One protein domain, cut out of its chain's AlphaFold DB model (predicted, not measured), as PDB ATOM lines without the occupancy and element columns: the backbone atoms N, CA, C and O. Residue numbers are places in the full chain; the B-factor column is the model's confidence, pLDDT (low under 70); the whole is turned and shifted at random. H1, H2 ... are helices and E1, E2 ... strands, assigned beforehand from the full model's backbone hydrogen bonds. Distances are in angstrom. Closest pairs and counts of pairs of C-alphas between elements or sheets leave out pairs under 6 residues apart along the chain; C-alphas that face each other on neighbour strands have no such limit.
ATOM      1  N   VAL A  26      25.100   3.799  -6.026       95.69
ATOM      2  CA  VAL A  26      24.030   2.794  -6.191       95.69
ATOM      3  C   VAL A  26      24.616   1.410  -6.494       95.69
ATOM      4  O   VAL A  26      24.249   0.422  -5.855       95.69
ATOM      5  N   SER A  27      25.567   1.329  -7.427       96.62
ATOM      6  CA  SER A  27      26.240   0.082  -7.809       96.62
ATOM      7  C   SER A  27      26.970  -0.557  -6.625       96.62
ATOM      8  O   SER A  27      26.831  -1.761  -6.384       96.62
ATOM      9  N   SER A  28      27.694   0.239  -5.837       96.69
ATOM     10  CA  SER A  28      28.415  -0.215  -4.643       96.69
ATOM     11  C   SER A  28      27.473  -0.754  -3.563       96.69
ATOM     12  O   SER A  28      27.707  -1.847  -3.034       96.69
ATOM     13  N   ILE A  29      26.348  -0.077  -3.312       96.81
ATOM     14  CA  ILE A  29      25.292  -0.546  -2.398       96.81
ATOM     15  C   ILE A  29      24.712  -1.883  -2.876       96.81
ATOM     16  O   ILE A  29      24.654  -2.852  -2.114       96.81
ATOM     17  N   VAL A  30      24.335  -1.976  -4.156       97.25
ATOM     18  CA  VAL A  30      23.756  -3.195  -4.747       97.25
ATOM     19  C   VAL A  30      24.732  -4.368  -4.665       97.25
ATOM     20  O   VAL A  30      24.341  -5.472  -4.273       97.25
ATOM     21  N   LYS A  31      26.009  -4.148  -4.999       97.00
ATOM     22  CA  LYS A  31      27.072  -5.156  -4.859       97.00
ATOM     23  C   LYS A  31      27.231  -5.578  -3.401       97.00
ATOM     24  O   LYS A  31      27.391  -6.766  -3.120       97.00
ATOM     25  N   GLY A  32      27.144  -4.631  -2.468       96.44
ATOM     26  CA  GLY A  32      27.185  -4.899  -1.038       96.44
ATOM     27  C   GLY A  32      26.080  -5.849  -0.585       96.44
ATOM     28  O   GLY A  32      26.371  -6.920  -0.045       96.44
ATOM     29  N   LEU A  33      24.830  -5.524  -0.906       95.69
ATOM     30  CA  LEU A  33      23.661  -6.343  -0.580       95.69
ATOM     31  C   LEU A  33      23.716  -7.724  -1.247       95.69
ATOM     32  O   LEU A  33      23.516  -8.750  -0.595       95.69
ATOM     33  N   ARG A  34      24.058  -7.781  -2.543       94.62
ATOM     34  CA  ARG A  34      24.235  -9.046  -3.278       94.62
ATOM     35  C   ARG A  34      25.314  -9.926  -2.648       94.62
ATOM     36  O   ARG A  34      25.111 -11.131  -2.559       94.62
ATOM     37  N   SER A  35      26.412  -9.338  -2.169       95.19
ATOM     38  CA  SER A  35      27.480 -10.091  -1.499       95.19
ATOM     39  C   SER A  35      27.069 -10.645  -0.133       95.19
ATOM     40  O   SER A  35      27.525 -11.712   0.247       95.19
ATOM     41  N   LYS A  36      26.182  -9.973   0.611       93.38
ATOM     42  CA  LYS A  36      25.670 -10.522   1.879       93.38
ATOM     43  C   LYS A  36      24.687 -11.655   1.635       93.38
ATOM     44  O   LYS A  36      24.740 -12.680   2.301       93.38
ATOM     45  N   ARG A  37      23.883 -11.534   0.584       91.88
ATOM     46  CA  ARG A  37      22.946 -12.572   0.159       91.88
ATOM     47  C   ARG A  37      23.606 -13.894  -0.239       91.88
ATOM     48  O   ARG A  37      22.952 -14.925  -0.158       91.88
ATOM     49  N   THR A  38      24.879 -13.912  -0.646       91.19
ATOM     50  CA  THR A  38      25.583 -15.182  -0.914       91.19
ATOM     51  C   THR A  38      25.916 -15.970   0.348       91.19
ATOM     52  O   THR A  38      26.246 -17.144   0.232       91.19
ATOM     53  N   LEU A  39      25.848 -15.343   1.526       90.25
ATOM     54  CA  LEU A  39      26.046 -16.008   2.816       90.25
ATOM     55  C   LEU A  39      24.782 -16.737   3.291       90.25
ATOM     56  O   LEU A  39      24.863 -17.565   4.190       90.25
ATOM     57  N   LEU A  40      23.627 -16.434   2.689       88.62
ATOM     58  CA  LEU A  40      22.353 -17.035   3.061       88.62
ATOM     59  C   LEU A  40      22.192 -18.440   2.459       88.62
ATOM     60  O   LEU A  40      22.689 -18.703   1.354       88.62
ATOM     61  N   PRO A  41      21.431 -19.329   3.123       86.69
ATOM     62  CA  PRO A  41      21.077 -20.633   2.578       86.69
ATOM     63  C   PRO A  41      20.406 -20.518   1.196       86.69
ATOM     64  O   PRO A  41      19.686 -19.548   0.937       86.69
ATOM     65  N   PRO A  42      20.545 -21.520   0.304       83.38
ATOM     66  CA  PRO A  42      20.021 -21.454  -1.064       83.38
ATOM     67  C   PRO A  42      18.537 -21.077  -1.163       83.38
ATOM     68  O   PRO A  42      18.151 -20.334  -2.060       83.38
ATOM     69  N   LYS A  43      17.709 -21.541  -0.221       82.00
ATOM     70  CA  LYS A  43      16.270 -21.239  -0.177       82.00
ATOM     71  C   LYS A  43      15.981 -19.756   0.093       82.00
ATOM     72  O   LYS A  43      15.025 -19.209  -0.446       82.00
ATOM     73  N   GLU A  44      16.808 -19.107   0.905       81.62
ATOM     74  CA  GLU A  44      16.665 -17.696   1.286       81.62
ATOM     75  C   GLU A  44      17.363 -16.763   0.300       81.62
ATOM     76  O   GLU A  44      16.895 -15.654   0.052       81.62
ATOM     77  N   ARG A  45      18.432 -17.237  -0.345       80.88
ATOM     78  CA  ARG A  45      19.201 -16.488  -1.346       80.88
ATOM     79  C   ARG A  45      18.353 -15.967  -2.513       80.88
ATOM     80  O   ARG A  45      18.692 -14.936  -3.094       80.88
ATOM     81  N   PHE A  46      17.279 -16.669  -2.875       82.12
ATOM     82  CA  PHE A  46      16.375 -16.275  -3.964       82.12
ATOM     83  C   PHE A  46      15.128 -15.516  -3.490       82.12
ATOM     84  O   PHE A  46      14.354 -15.043  -4.321       82.12
ATOM     85  N   ALA A  47      14.922 -15.380  -2.179       86.81
ATOM     86  CA  ALA A  47      13.803 -14.622  -1.640       86.81
ATOM     87  C   ALA A  47      14.034 -13.107  -1.782       86.81
ATOM     88  O   ALA A  47      15.168 -12.627  -1.813       86.81
ATOM     89  N   ARG A  48      12.933 -12.346  -1.836       90.50
ATOM     90  CA  ARG A  48      12.967 -10.886  -1.686       90.50
ATOM     91  C   ARG A  48      13.043 -10.559  -0.196       90.50
ATOM     92  O   ARG A  48      12.111 -10.886   0.534       90.50
ATOM     93  N   LEU A  49      14.158  -9.969   0.220       91.44
ATOM     94  CA  LEU A  49      14.482  -9.668   1.618       91.44
ATOM     95  C   LEU A  49      14.392  -8.170   1.882       91.44
ATOM     96  O   LEU A  49      14.581  -7.371   0.955       91.44
ATOM     97  N   GLU A  50      14.134  -7.798   3.133       93.06
ATOM     98  CA  GLU A  50      14.235  -6.401   3.541       93.06
ATOM     99  C   GLU A  50      15.700  -5.974   3.654       93.06
ATOM    100  O   GLU A  50      16.591  -6.765   3.979       93.06
ATOM    101  N   ALA A  51      15.961  -4.697   3.386       94.62
ATOM    102  CA  ALA A  51      17.261  -4.104   3.643       94.62
ATOM    103  C   ALA A  51      17.136  -2.734   4.305       94.62
ATOM    104  O   ALA A  51      16.152  -2.009   4.144       94.62
ATOM    105  N   PHE A  52      18.179  -2.379   5.044       94.62
ATOM    106  CA  PHE A  52      18.323  -1.096   5.706       94.62
ATOM    107  C   PHE A  52      19.668  -0.487   5.321       94.62
ATOM    108  O   PHE A  52      20.671  -1.192   5.200       94.62
ATOM    109  N   VAL A  53      19.688   0.820   5.099       94.75
ATOM    110  CA  VAL A  53      20.896   1.569   4.758       94.75
ATOM    111  C   VAL A  53      21.074   2.673   5.781       94.75
ATOM    112  O   VAL A  53      20.236   3.569   5.882       94.75
ATOM    113  N   LEU A  54      22.177   2.594   6.518       94.69
ATOM    114  CA  LEU A  54      22.619   3.640   7.420       94.69
ATOM    115  C   LEU A  54      23.545   4.588   6.665       94.69
ATOM    116  O   LEU A  54      24.546   4.158   6.087       94.69
ATOM    117  N   CYS A  55      23.208   5.868   6.695       93.62
ATOM    118  CA  CYS A  55      23.959   6.933   6.051       93.62
ATOM    119  C   CYS A  55      24.552   7.868   7.102       93.62
ATOM    120  O   CYS A  55      23.905   8.187   8.090       93.62
ATOM    121  N   ARG A  56      25.757   8.380   6.878       90.69
ATOM    122  CA  ARG A  56      26.379   9.331   7.810       90.69
ATOM    123  C   ARG A  56      25.851  10.762   7.667       90.69
ATOM    124  O   ARG A  56      25.900  11.526   8.624       90.69
ATOM    125  N   THR A  57      25.375  11.133   6.479       90.00
ATOM    126  CA  THR A  57      24.906  12.490   6.161       90.00
ATOM    127  C   THR A  57      23.506  12.474   5.563       90.00
ATOM    128  O   THR A  57      23.125  11.519   4.879       90.00
ATOM    129  N   THR A  58      22.754  13.552   5.784       90.19
ATOM    130  CA  THR A  58      21.412  13.771   5.219       90.19
ATOM    131  C   THR A  58      21.427  13.791   3.691       90.19
ATOM    132  O   THR A  58      20.581  13.162   3.067       90.19
ATOM    133  N   ASP A  59      22.449  14.384   3.077       90.38
ATOM    134  CA  ASP A  59      22.584  14.457   1.613       90.38
ATOM    135  C   ASP A  59      22.701  13.061   0.979       90.38
ATOM    136  O   ASP A  59      22.159  12.771  -0.094       90.38
ATOM    137  N   THR A  60      23.383  12.149   1.680       90.81
ATOM    138  CA  THR A  60      23.492  10.748   1.263       90.81
ATOM    139  C   THR A  60      22.147  10.035   1.403       90.81
ATOM    140  O   THR A  60      21.777   9.257   0.521       90.81
ATOM    141  N   VAL A  61      21.380  10.335   2.459       93.44
ATOM    142  CA  VAL A  61      20.010   9.821   2.636       93.44
ATOM    143  C   VAL A  61      19.113  10.264   1.481       93.44
ATOM    144  O   VAL A  61      18.409   9.433   0.909       93.44
ATOM    145  N   GLU A  62      19.146  11.541   1.102       93.50
ATOM    146  CA  GLU A  62      18.337  12.079   0.002       93.50
ATOM    147  C   GLU A  62      18.704  11.447  -1.341       93.50
ATOM    148  O   GLU A  62      17.827  10.986  -2.076       93.50
ATOM    149  N   THR A  63      20.004  11.333  -1.623       92.56
ATOM    150  CA  THR A  63      20.514  10.717  -2.855       92.56
ATOM    151  C   THR A  63      20.080   9.253  -2.969       92.56
ATOM    152  O   THR A  63      19.580   8.815  -4.009       92.56
ATOM    153  N   ILE A  64      20.214   8.482  -1.888       94.31
ATOM    154  CA  ILE A  64      19.812   7.072  -1.865       94.31
ATOM    155  C   ILE A  64      18.289   6.943  -1.946       94.31
ATOM    156  O   ILE A  64      17.793   6.045  -2.627       94.31
ATOM    157  N   ASN A  65      17.530   7.848  -1.324       95.19
ATOM    158  CA  ASN A  65      16.073   7.863  -1.444       95.19
ATOM    159  C   ASN A  65      15.609   8.161  -2.876       95.19
ATOM    160  O   ASN A  65      14.721   7.467  -3.374       95.19
ATOM    161  N   LYS A  66      16.248   9.105  -3.576       95.25
ATOM    162  CA  LYS A  66      15.991   9.396  -4.998       95.25
ATOM    163  C   LYS A  66      16.210   8.163  -5.885       95.25
ATOM    164  O   LYS A  66      15.456   7.943  -6.828       95.25
ATOM    165  N   ARG A  67      17.198   7.325  -5.553       95.19
ATOM    166  CA  ARG A  67      17.576   6.105  -6.298       95.19
ATOM    167  C   ARG A  67      17.069   4.803  -5.673       95.19
ATOM    168  O   ARG A  67      17.464   3.703  -6.065       95.19
ATOM    169  N   LYS A  68      16.145   4.896  -4.715       95.00
ATOM    170  CA  LYS A  68      15.659   3.767  -3.913       95.00
ATOM    171  C   LYS A  68      15.103   2.621  -4.756       95.00
ATOM    172  O   LYS A  68      15.388   1.457  -4.485       95.00
ATOM    173  N   MET A  69      14.332   2.944  -5.792       95.88
ATOM    174  CA  MET A  69      13.712   1.953  -6.679       95.88
ATOM    175  C   MET A  69      14.739   1.145  -7.474       95.88
ATOM    176  O   MET A  69      14.584  -0.069  -7.632       95.88
ATOM    177  N   GLU A  70      15.801   1.800  -7.938       96.44
ATOM    178  CA  GLU A  70      16.893   1.160  -8.671       96.44
ATOM    179  C   GLU A  70      17.620   0.169  -7.757       96.44
ATOM    180  O   GLU A  70      17.798  -0.994  -8.121       96.44
ATOM    181  N   ILE A  71      17.931   0.584  -6.523       97.00
ATOM    182  CA  ILE A  71      18.556  -0.283  -5.516       97.00
ATOM    183  C   ILE A  71      17.654  -1.481  -5.204       97.00
ATOM    184  O   ILE A  71      18.114  -2.619  -5.280       97.00
ATOM    185  N   CYS A  72      16.369  -1.257  -4.904       95.69
ATOM    186  CA  CYS A  72      15.411  -2.329  -4.622       95.69
ATOM    187  C   CYS A  72      15.343  -3.357  -5.754       95.69
ATOM    188  O   CYS A  72      15.373  -4.564  -5.507       95.69
ATOM    189  N   THR A  73      15.274  -2.882  -6.995       95.44
ATOM    190  CA  THR A  73      15.135  -3.736  -8.177       95.44
ATOM    191  C   THR A  73      16.417  -4.522  -8.429       95.44
ATOM    192  O   THR A  73      16.399  -5.753  -8.500       95.44
ATOM    193  N   LEU A  74      17.560  -3.835  -8.486       96.31
ATOM    194  CA  LEU A  74      18.849  -4.454  -8.780       96.31
ATOM    195  C   LEU A  74      19.323  -5.363  -7.639       96.31
ATOM    196  O   LEU A  74      19.969  -6.380  -7.889       96.31
ATOM    197  N   ALA A  75      18.986  -5.071  -6.386       94.94
ATOM    198  CA  ALA A  75      19.291  -5.944  -5.258       94.94
ATOM    199  C   ALA A  75      18.180  -6.966  -4.946       94.94
ATOM    200  O   ALA A  75      18.350  -7.747  -4.015       94.94
ATOM    201  N   THR A  76      17.108  -7.056  -5.746       93.50
ATOM    202  CA  THR A  76      16.006  -8.027  -5.552       93.50
ATOM    203  C   THR A  76      15.390  -7.953  -4.146       93.50
ATOM    204  O   THR A  76      15.110  -8.971  -3.518       93.50
ATOM    205  N   LEU A  77      15.205  -6.746  -3.622       94.19
ATOM    206  CA  LEU A  77      14.694  -6.524  -2.268       94.19
ATOM    207  C   LEU A  77      13.166  -6.524  -2.241       94.19
ATOM    208  O   LEU A  77      12.524  -6.241  -3.258       94.19
ATOM    209  N   SER A  78      12.575  -6.823  -1.086       93.00
ATOM    210  CA  SER A  78      11.148  -6.586  -0.823       93.00
ATOM    211  C   SER A  78      10.908  -5.119  -0.458       93.00
ATOM    212  O   SER A  78      10.022  -4.485  -1.029       93.00
ATOM    213  N   SER A  79      11.736  -4.567   0.430       93.56
ATOM    214  CA  SER A  79      11.687  -3.180   0.887       93.56
ATOM    215  C   SER A  79      13.097  -2.652   1.187       93.56
ATOM    216  O   SER A  79      14.035  -3.418   1.416       93.56
ATOM    217  N   LEU A  80      13.251  -1.326   1.159       94.88
ATOM    218  CA  LEU A  80      14.476  -0.635   1.562       94.88
ATOM    219  C   LEU A  80      14.114   0.477   2.543       94.88
ATOM    220  O   LEU A  80      13.281   1.334   2.237       94.88
ATOM    221  N   LYS A  81      14.741   0.484   3.714       94.19
ATOM    222  CA  LYS A  81      14.681   1.589   4.675       94.19
ATOM    223  C   LYS A  81      16.016   2.330   4.651       94.19
ATOM    224  O   LYS A  81      17.063   1.706   4.520       94.19
ATOM    225  N   VAL A  82      15.974   3.653   4.734       94.25
ATOM    226  CA  VAL A  82      17.165   4.510   4.695       94.25
ATOM    227  C   VAL A  82      17.065   5.460   5.876       94.25
ATOM    228  O   VAL A  82      16.021   6.083   6.055       94.25
ATOM    229  N   SER A  83      18.115   5.541   6.684       92.50
ATOM    230  CA  SER A  83      18.175   6.427   7.847       92.50
ATOM    231  C   SER A  83      19.591   6.950   8.037       92.50
ATOM    232  O   SER A  83      20.552   6.309   7.611       92.50
ATOM    233  N   SER A  84      19.721   8.093   8.703       90.25
ATOM    234  CA  SER A  84      20.995   8.563   9.253       90.25
ATOM    235  C   SER A  84      21.174   8.257  10.737       90.25
ATOM    236  O   SER A  84      22.242   8.489  11.293       90.25
ATOM    237  N   ASP A  85      20.125   7.748  11.377       84.62
ATOM    238  CA  ASP A  85      20.117   7.425  12.795       84.62
ATOM    239  C   ASP A  85      20.609   5.990  13.030       84.62
ATOM    240  O   ASP A  85      20.040   5.030  12.496       84.62
ATOM    241  N   SER A  86      21.676   5.855  13.822       77.31
ATOM    242  CA  SER A  86      22.253   4.565  14.198       77.31
ATOM    243  C   SER A  86      21.351   3.757  15.126       77.31
ATOM    244  O   SER A  86      21.412   2.528  15.090       77.31
ATOM    245  N   ASP A  87      20.487   4.406  15.906       72.56
ATOM    246  CA  ASP A  87      19.619   3.730  16.879       72.56
ATOM    247  C   ASP A  87      18.487   2.948  16.191       72.56
ATOM    248  O   ASP A  87      17.898   2.032  16.765       72.56
ATOM    249  N   ALA A  88      18.235   3.240  14.911       70.12
ATOM    250  CA  ALA A  88      17.295   2.513  14.065       70.12
ATOM    251  C   ALA A  88      17.887   1.233  13.433       70.12
ATOM    252  O   ALA A  88      17.212   0.579  12.631       70.12
ATOM    253  N   THR A  89      19.144   0.875  13.734       74.62
ATOM    254  CA  THR A  89      19.816  -0.270  13.098       74.62
ATOM    255  C   THR A  89      19.352  -1.625  13.656       74.62
ATOM    256  O   THR A  89      19.366  -1.851  14.867       74.62
ATOM    257  N   PRO A  90      18.981  -2.591  12.795       76.50
ATOM    258  CA  PRO A  90      18.615  -3.929  13.255       76.50
ATOM    259  C   PRO A  90      19.837  -4.728  13.745       76.50
ATOM    260  O   PRO A  90      20.775  -4.975  12.990       76.50
ATOM    261  N   THR A  91      19.806  -5.218  14.989       75.44
ATOM    262  CA  THR A  91      20.947  -5.909  15.634       75.44
ATOM    263  C   THR A  91      21.287  -7.287  15.039       75.44
ATOM    264  O   THR A  91      22.388  -7.790  15.242       75.44
ATOM    265  N   ARG A  92      20.364  -7.929  14.309       82.00
ATOM    266  CA  ARG A  92      20.526  -9.306  13.784       82.00
ATOM    267  C   ARG A  92      20.580  -9.397  12.259       82.00
ATOM    268  O   ARG A  92      20.245 -10.428  11.693       82.00
ATOM    269  N   TRP A  93      20.913  -8.306  11.577       90.31
ATOM    270  CA  TRP A  93      20.961  -8.286  10.114       90.31
ATOM    271  C   TRP A  93      22.394  -8.403   9.595       90.31
ATOM    272  O   TRP A  93      23.359  -7.953  10.220       90.31
ATOM    273  N   LEU A  94      22.540  -8.992   8.408       91.44
ATOM    274  CA  LEU A  94      23.827  -9.139   7.744       91.44
ATOM    275  C   LEU A  94      24.353  -7.767   7.334       91.44
ATOM    276  O   LEU A  94      23.827  -7.129   6.424       91.44
ATOM    277  N   THR A  95      25.435  -7.341   7.976       93.44
ATOM    278  CA  THR A  95      25.970  -5.987   7.813       93.44
ATOM    279  C   THR A  95      27.162  -5.961   6.859       93.44
ATOM    280  O   THR A  95      28.007  -6.868   6.861       93.44
ATOM    281  N   LYS A  96      27.252  -4.914   6.037       94.56
ATOM    282  CA  LYS A  96      28.427  -4.572   5.233       94.56
ATOM    283  C   LYS A  96      28.670  -3.070   5.252       94.56
ATOM    284  O   LYS A  96      27.785  -2.302   4.894       94.56
ATOM    285  N   ILE A  97      29.898  -2.674   5.546       93.69
ATOM    286  CA  ILE A  97      30.360  -1.308   5.300       93.69
ATOM    287  C   ILE A  97      30.664  -1.201   3.800       93.69
ATOM    288  O   ILE A  97      31.425  -2.013   3.267       93.69
ATOM    289  N   VAL A  98      29.989  -0.285   3.105       93.12
ATOM    290  CA  VAL A  98      30.198  -0.042   1.667       93.12
ATOM    291  C   VAL A  98      31.316   0.973   1.483       93.12
ATOM    292  O   VAL A  98      32.232   0.729   0.704       93.12
ATOM    293  N   ASP A  99      31.236   2.067   2.234       91.69
ATOM    294  CA  ASP A  99      32.222   3.140   2.313       91.69
ATOM    295  C   ASP A  99      32.083   3.869   3.668       91.69
ATOM    296  O   ASP A  99      31.240   3.503   4.494       91.69
ATOM    297  N   ASP A 100      32.883   4.912   3.897       88.75
ATOM    298  CA  ASP A 100      32.902   5.691   5.149       88.75
ATOM    299  C   ASP A 100      31.588   6.441   5.447       88.75
ATOM    300  O   ASP A 100      31.371   6.928   6.562       88.75
ATOM    301  N   SER A 101      30.721   6.580   4.441       89.81
ATOM    302  CA  SER A 101      29.438   7.278   4.511       89.81
ATOM    303  C   SER A 101      28.231   6.338   4.552       89.81
ATOM    304  O   SER A 101      27.167   6.770   5.001       89.81
ATOM    305  N   VAL A 102      28.367   5.080   4.110       94.31
ATOM    306  CA  VAL A 102      27.249   4.145   3.924       94.31
ATOM    307  C   VAL A 102      27.549   2.753   4.475       94.31
ATOM    308  O   VAL A 102      28.483   2.062   4.061       94.31
ATOM    309  N   THR A 103      26.648   2.277   5.333       95.12
ATOM    310  CA  THR A 103      26.598   0.884   5.790       95.12
ATOM    311  C   THR A 103      25.266   0.257   5.395       95.12
ATOM    312  O   THR A 103      24.205   0.845   5.590       95.12
ATOM    313  N   VAL A 104      25.312  -0.950   4.836       95.50
ATOM    314  CA  VAL A 104      24.124  -1.692   4.401       95.50
ATOM    315  C   VAL A 104      23.877  -2.894   5.300       95.50
ATOM    316  O   VAL A 104      24.808  -3.577   5.726       95.50
ATOM    317  N   PHE A 105      22.605  -3.171   5.530       94.88
ATOM    318  CA  PHE A 105      22.106  -4.256   6.356       94.88
ATOM    319  C   PHE A 105      21.088  -5.036   5.533       94.88
ATOM    320  O   PHE A 105      20.188  -4.442   4.936       94.88
ATOM    321  N   LEU A 106      21.229  -6.354   5.484       93.50
ATOM    322  CA  LEU A 106      20.304  -7.250   4.801       93.50
ATOM    323  C   LEU A 106      19.662  -8.183   5.825       93.50
ATOM    324  O   LEU A 106      20.365  -8.780   6.639       93.50
ATOM    325  N   GLU A 107      18.343  -8.317   5.763       90.94
ATOM    326  CA  GLU A 107      17.592  -9.234   6.612       90.94
ATOM    327  C   GLU A 107      18.080 -10.684   6.433       90.94
ATOM    328  O   GLU A 107      18.199 -11.190   5.316       90.94
ATOM    329  N   GLU A 108      18.344 -11.361   7.549       84.50
ATOM    330  CA  GLU A 108      18.538 -12.810   7.607       84.50
ATOM    331  C   GLU A 108      17.185 -13.447   7.954       84.50
ATOM    332  O   GLU A 108      16.563 -13.095   8.968       84.50
ATOM    333  N   LYS A 109      16.657 -14.322   7.087       68.19
ATOM    334  CA  LYS A 109      15.264 -14.764   7.205       68.19
ATOM    335  C   LYS A 109      15.131 -15.791   8.335       68.19
ATOM    336  O   LYS A 109      15.302 -16.986   8.154       68.19
ATOM    337  N   GLY A 110      14.777 -15.280   9.510       56.59
ATOM    338  CA  GLY A 110      14.563 -16.039  10.748       56.59
ATOM    339  C   GLY A 110      14.216 -15.168  11.963       56.59
ATOM    340  O   GLY A 110      13.863 -15.703  13.007       56.59
ATOM    341  N   THR A 111      14.280 -13.834  11.834       50.69
ATOM    342  CA  THR A 111      14.088 -12.908  12.966       50.69
ATOM    343  C   THR A 111      12.800 -12.069  12.890       50.69
ATOM    344  O   THR A 111      12.335 -11.615  13.929       50.69
ATOM    345  N   THR A 112      12.171 -11.879  11.722       47.47
ATOM    346  CA  THR A 112      11.140 -10.819  11.566       47.47
ATOM    347  C   THR A 112       9.858 -11.207  10.826       47.47
ATOM    348  O   THR A 112       8.950 -10.391  10.725       47.47
ATOM    349  N   SER A 113       9.705 -12.448  10.358       43.25
ATOM    350  CA  SER A 113       8.487 -12.866   9.645       43.25
ATOM    351  C   SER A 113       8.032 -14.249  10.087       43.25
ATOM    352  O   SER A 113       8.063 -15.179   9.288       43.25
ATOM    353  N   ASN A 114       7.685 -14.394  11.374       43.50
ATOM    354  CA  ASN A 114       6.678 -15.372  11.815       43.50
ATOM    355  C   ASN A 114       6.360 -15.378  13.327       43.50
ATOM    356  O   ASN A 114       5.652 -16.282  13.759       43.50
ATOM    357  N   SER A 115       6.869 -14.466  14.168       46.53
ATOM    358  CA  SER A 115       6.663 -14.618  15.621       46.53
ATOM    359  C   SER A 115       5.182 -14.630  16.000       46.53
ATOM    360  O   SER A 115       4.775 -15.499  16.750       46.53
ATOM    361  N   GLU A 116       4.352 -13.756  15.435       48.97
ATOM    362  CA  GLU A 116       2.926 -13.715  15.791       48.97
ATOM    363  C   GLU A 116       2.130 -14.856  15.142       48.97
ATOM    364  O   GLU A 116       1.353 -15.526  15.816       48.97
ATOM    365  N   THR A 117       2.387 -15.172  13.871       50.84
ATOM    366  CA  THR A 117       1.657 -16.218  13.134       50.84
ATOM    367  C   THR A 117       2.108 -17.655  13.433       50.84
ATOM    368  O   THR A 117       1.318 -18.578  13.217       50.84
ATOM    369  N   GLU A 118       3.325 -17.884  13.945       49.09
ATOM    370  CA  GLU A 118       3.723 -19.188  14.516       49.09
ATOM    371  C   GLU A 118       3.272 -19.316  15.956       49.09
ATOM    372  O   GLU A 118       2.828 -20.397  16.323       49.09
ATOM    373  N   VAL A 119       3.352 -18.252  16.768       57.81
ATOM    374  CA  VAL A 119       2.834 -18.301  18.141       57.81
ATOM    375  C   VAL A 119       1.342 -18.596  18.093       57.81
ATOM    376  O   VAL A 119       0.924 -19.568  18.703       57.81
ATOM    377  N   GLU A 120       0.556 -17.901  17.269       58.19
ATOM    378  CA  GLU A 120      -0.882 -18.162  17.144       58.19
ATOM    379  C   GLU A 120      -1.190 -19.581  16.612       58.19
ATOM    380  O   GLU A 120      -2.098 -20.254  17.108       58.19
ATOM    381  N   ARG A 121      -0.393 -20.113  15.669       58.31
ATOM    382  CA  ARG A 121      -0.515 -21.519  15.221       58.31
ATOM    383  C   ARG A 121      -0.151 -22.529  16.312       58.31
ATOM    384  O   ARG A 121      -0.781 -23.587  16.391       58.31
ATOM    385  N   LEU A 122       0.863 -22.240  17.127       57.00
ATOM    386  CA  LEU A 122       1.305 -23.095  18.230       57.00
ATOM    387  C   LEU A 122       0.332 -23.027  19.416       57.00
ATOM    388  O   LEU A 122       0.038 -24.061  20.015       57.00
ATOM    389  N   GLU A 123      -0.237 -21.857  19.713       64.19
ATOM    390  CA  GLU A 123      -1.290 -21.685  20.715       64.19
ATOM    391  C   GLU A 123      -2.576 -22.405  20.307       64.19
ATOM    392  O   GLU A 123      -3.177 -23.094  21.127       64.19
ATOM    393  N   LYS A 124      -2.959 -22.362  19.029       68.31
ATOM    394  CA  LYS A 124      -4.117 -23.127  18.554       68.31
ATOM    395  C   LYS A 124      -3.909 -24.645  18.679       68.31
ATOM    396  O   LYS A 124      -4.803 -25.347  19.142       68.31
ATOM    397  N   LYS A 125      -2.709 -25.152  18.365       68.19
ATOM    398  CA  LYS A 125      -2.366 -26.578  18.547       68.19
ATOM    399  C   LYS A 125      -2.330 -27.025  20.017       68.19
ATOM    400  O   LYS A 125      -2.618 -28.189  20.299       68.19
ATOM    401  N   ARG A 126      -1.983 -26.135  20.958       62.34
ATOM    402  CA  ARG A 126      -1.965 -26.457  22.403       62.34
ATOM    403  C   ARG A 126      -3.374 -26.576  22.996       62.34
ATOM    404  O   ARG A 126      -3.576 -27.346  23.926       62.34
ATOM    405  N   GLU A 127      -4.336 -25.822  22.468       67.88
ATOM    406  CA  GLU A 127      -5.724 -25.827  22.948       67.88
ATOM    407  C   GLU A 127      -6.488 -27.068  22.453       67.88
ATOM    408  O   GLU A 127      -7.267 -27.662  23.192       67.88
ATOM    409  N   GLU A 128      -6.208 -27.526  21.228       64.94
ATOM    410  CA  GLU A 128      -6.830 -28.723  20.639       64.94
ATOM    411  C   GLU A 128      -6.416 -30.037  21.329       64.94
ATOM    412  O   GLU A 128      -7.160 -31.009  21.282       64.94
ATOM    413  N   THR A 129      -5.260 -30.073  22.000       61.75
ATOM    414  CA  THR A 129      -4.759 -31.259  22.726       61.75
ATOM    415  C   THR A 129      -5.164 -31.301  24.202       61.75
ATOM    416  O   THR A 129      -4.867 -32.278  24.887       61.75
ATOM    417  N   ARG A 130      -5.839 -30.257  24.703       55.88
ATOM    418  CA  ARG A 130      -6.299 -30.146  26.099       55.88
ATOM    419  C   ARG A 130      -7.816 -30.349  26.264       55.88
ATOM    420  O   ARG A 130      -8.310 -30.259  27.387       55.88
TER     421      ARG A 130
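What this domain is: This is residues 26 to 130 of the 131 residues of the protein "valine--tRNA ligase, mitochondrial 1-like" of Nicotiana tabacum (UniProt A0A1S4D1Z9). Three helices, H1, H3 and H4, cover one face of a twisted sheet of four strands, and from this compact body a single arm, residues 113 to 130 with H5, sticks out. No named helix is on the opposite face, and the short H2 is not on the sheet. The printed part has 105 residues, with five named helices and four named strands in the order H1 H2 E1 H3 H4 E2 E3 E4 H5. The sheet, in the order E2 E1 E4 E3, is mixed, and the class is mixed, helices and strands. The whole is loose, with a radius of gyration of the C-alphas of 16.5 A and spans of 58 by 29 by 21 A, the arm making the length.

How they stand to each other: H1, residues 26 to 37, is on the sheet of E1, residues 49 to 55, E2, 77 to 83, E3, 94 to 99, and E4, 102 to 106; its closest C-alphas to E3 are those of Lys 36 and Leu 94, 6.3 A apart. H2, residues 42 to 45, is close to H1 but not clearly touching it, with the C-alphas of Arg 37 and Arg 45 the closest at 5.6 A. E1 and E2 are parallel at 20 degrees, with N 53 and O 81 2.8 A apart. Between them come H3, residues 58 to 66, and H4, residues 68 to 74, in a strand-helix-strand unit, two parallel neighbour strands joined through helices, whose crossover is right-handed. H3 lies over E2 and E1 at a height over the sheet of 8.5 A; its closest C-alphas to E2 are those of Val 61 and Val 82, 6.4 A apart. H4 lies over E2 at a height over the sheet of 7.5 A. H1, H3 and H4 are on the same face, making two layers, helices on one face of a sheet. H1 touches H4 with residues 26 to 30 alone, at a steep tilt of 54 degrees; the closest C-alphas are those of Val 30 and Ile 71, 6.0 A. E3 and E4 form a hairpin, antiparallel at 160 degrees, with N 96 and O 104 2.8 A apart. E4 and E1 are antiparallel at 162 degrees, with N 54 and O 103 2.8 A apart. In H1, H3, H4 and H5, residues 115 to 128, every O i to N i+4 pair is within hydrogen-bond range; H2 is too short for such a pair.

Where its parts are: H1 begins at C-alpha 26 (24.030, 2.794, -6.191) and is 16.7 A long. E1 measures 19.6 A, E2 16.8 A and E3 15.8 A. H5, 20.2 A long, ends at C-alpha 128 (-6.830, -28.723, 20.639).

The domain as a whole: The C-alphas of Asp 59 and Arg 130 are the two farthest apart, 58.5 A. The printed part has no cut and no long link. The mean pLDDT of the printed part is 83.9; residues 109 to 130 are under 70.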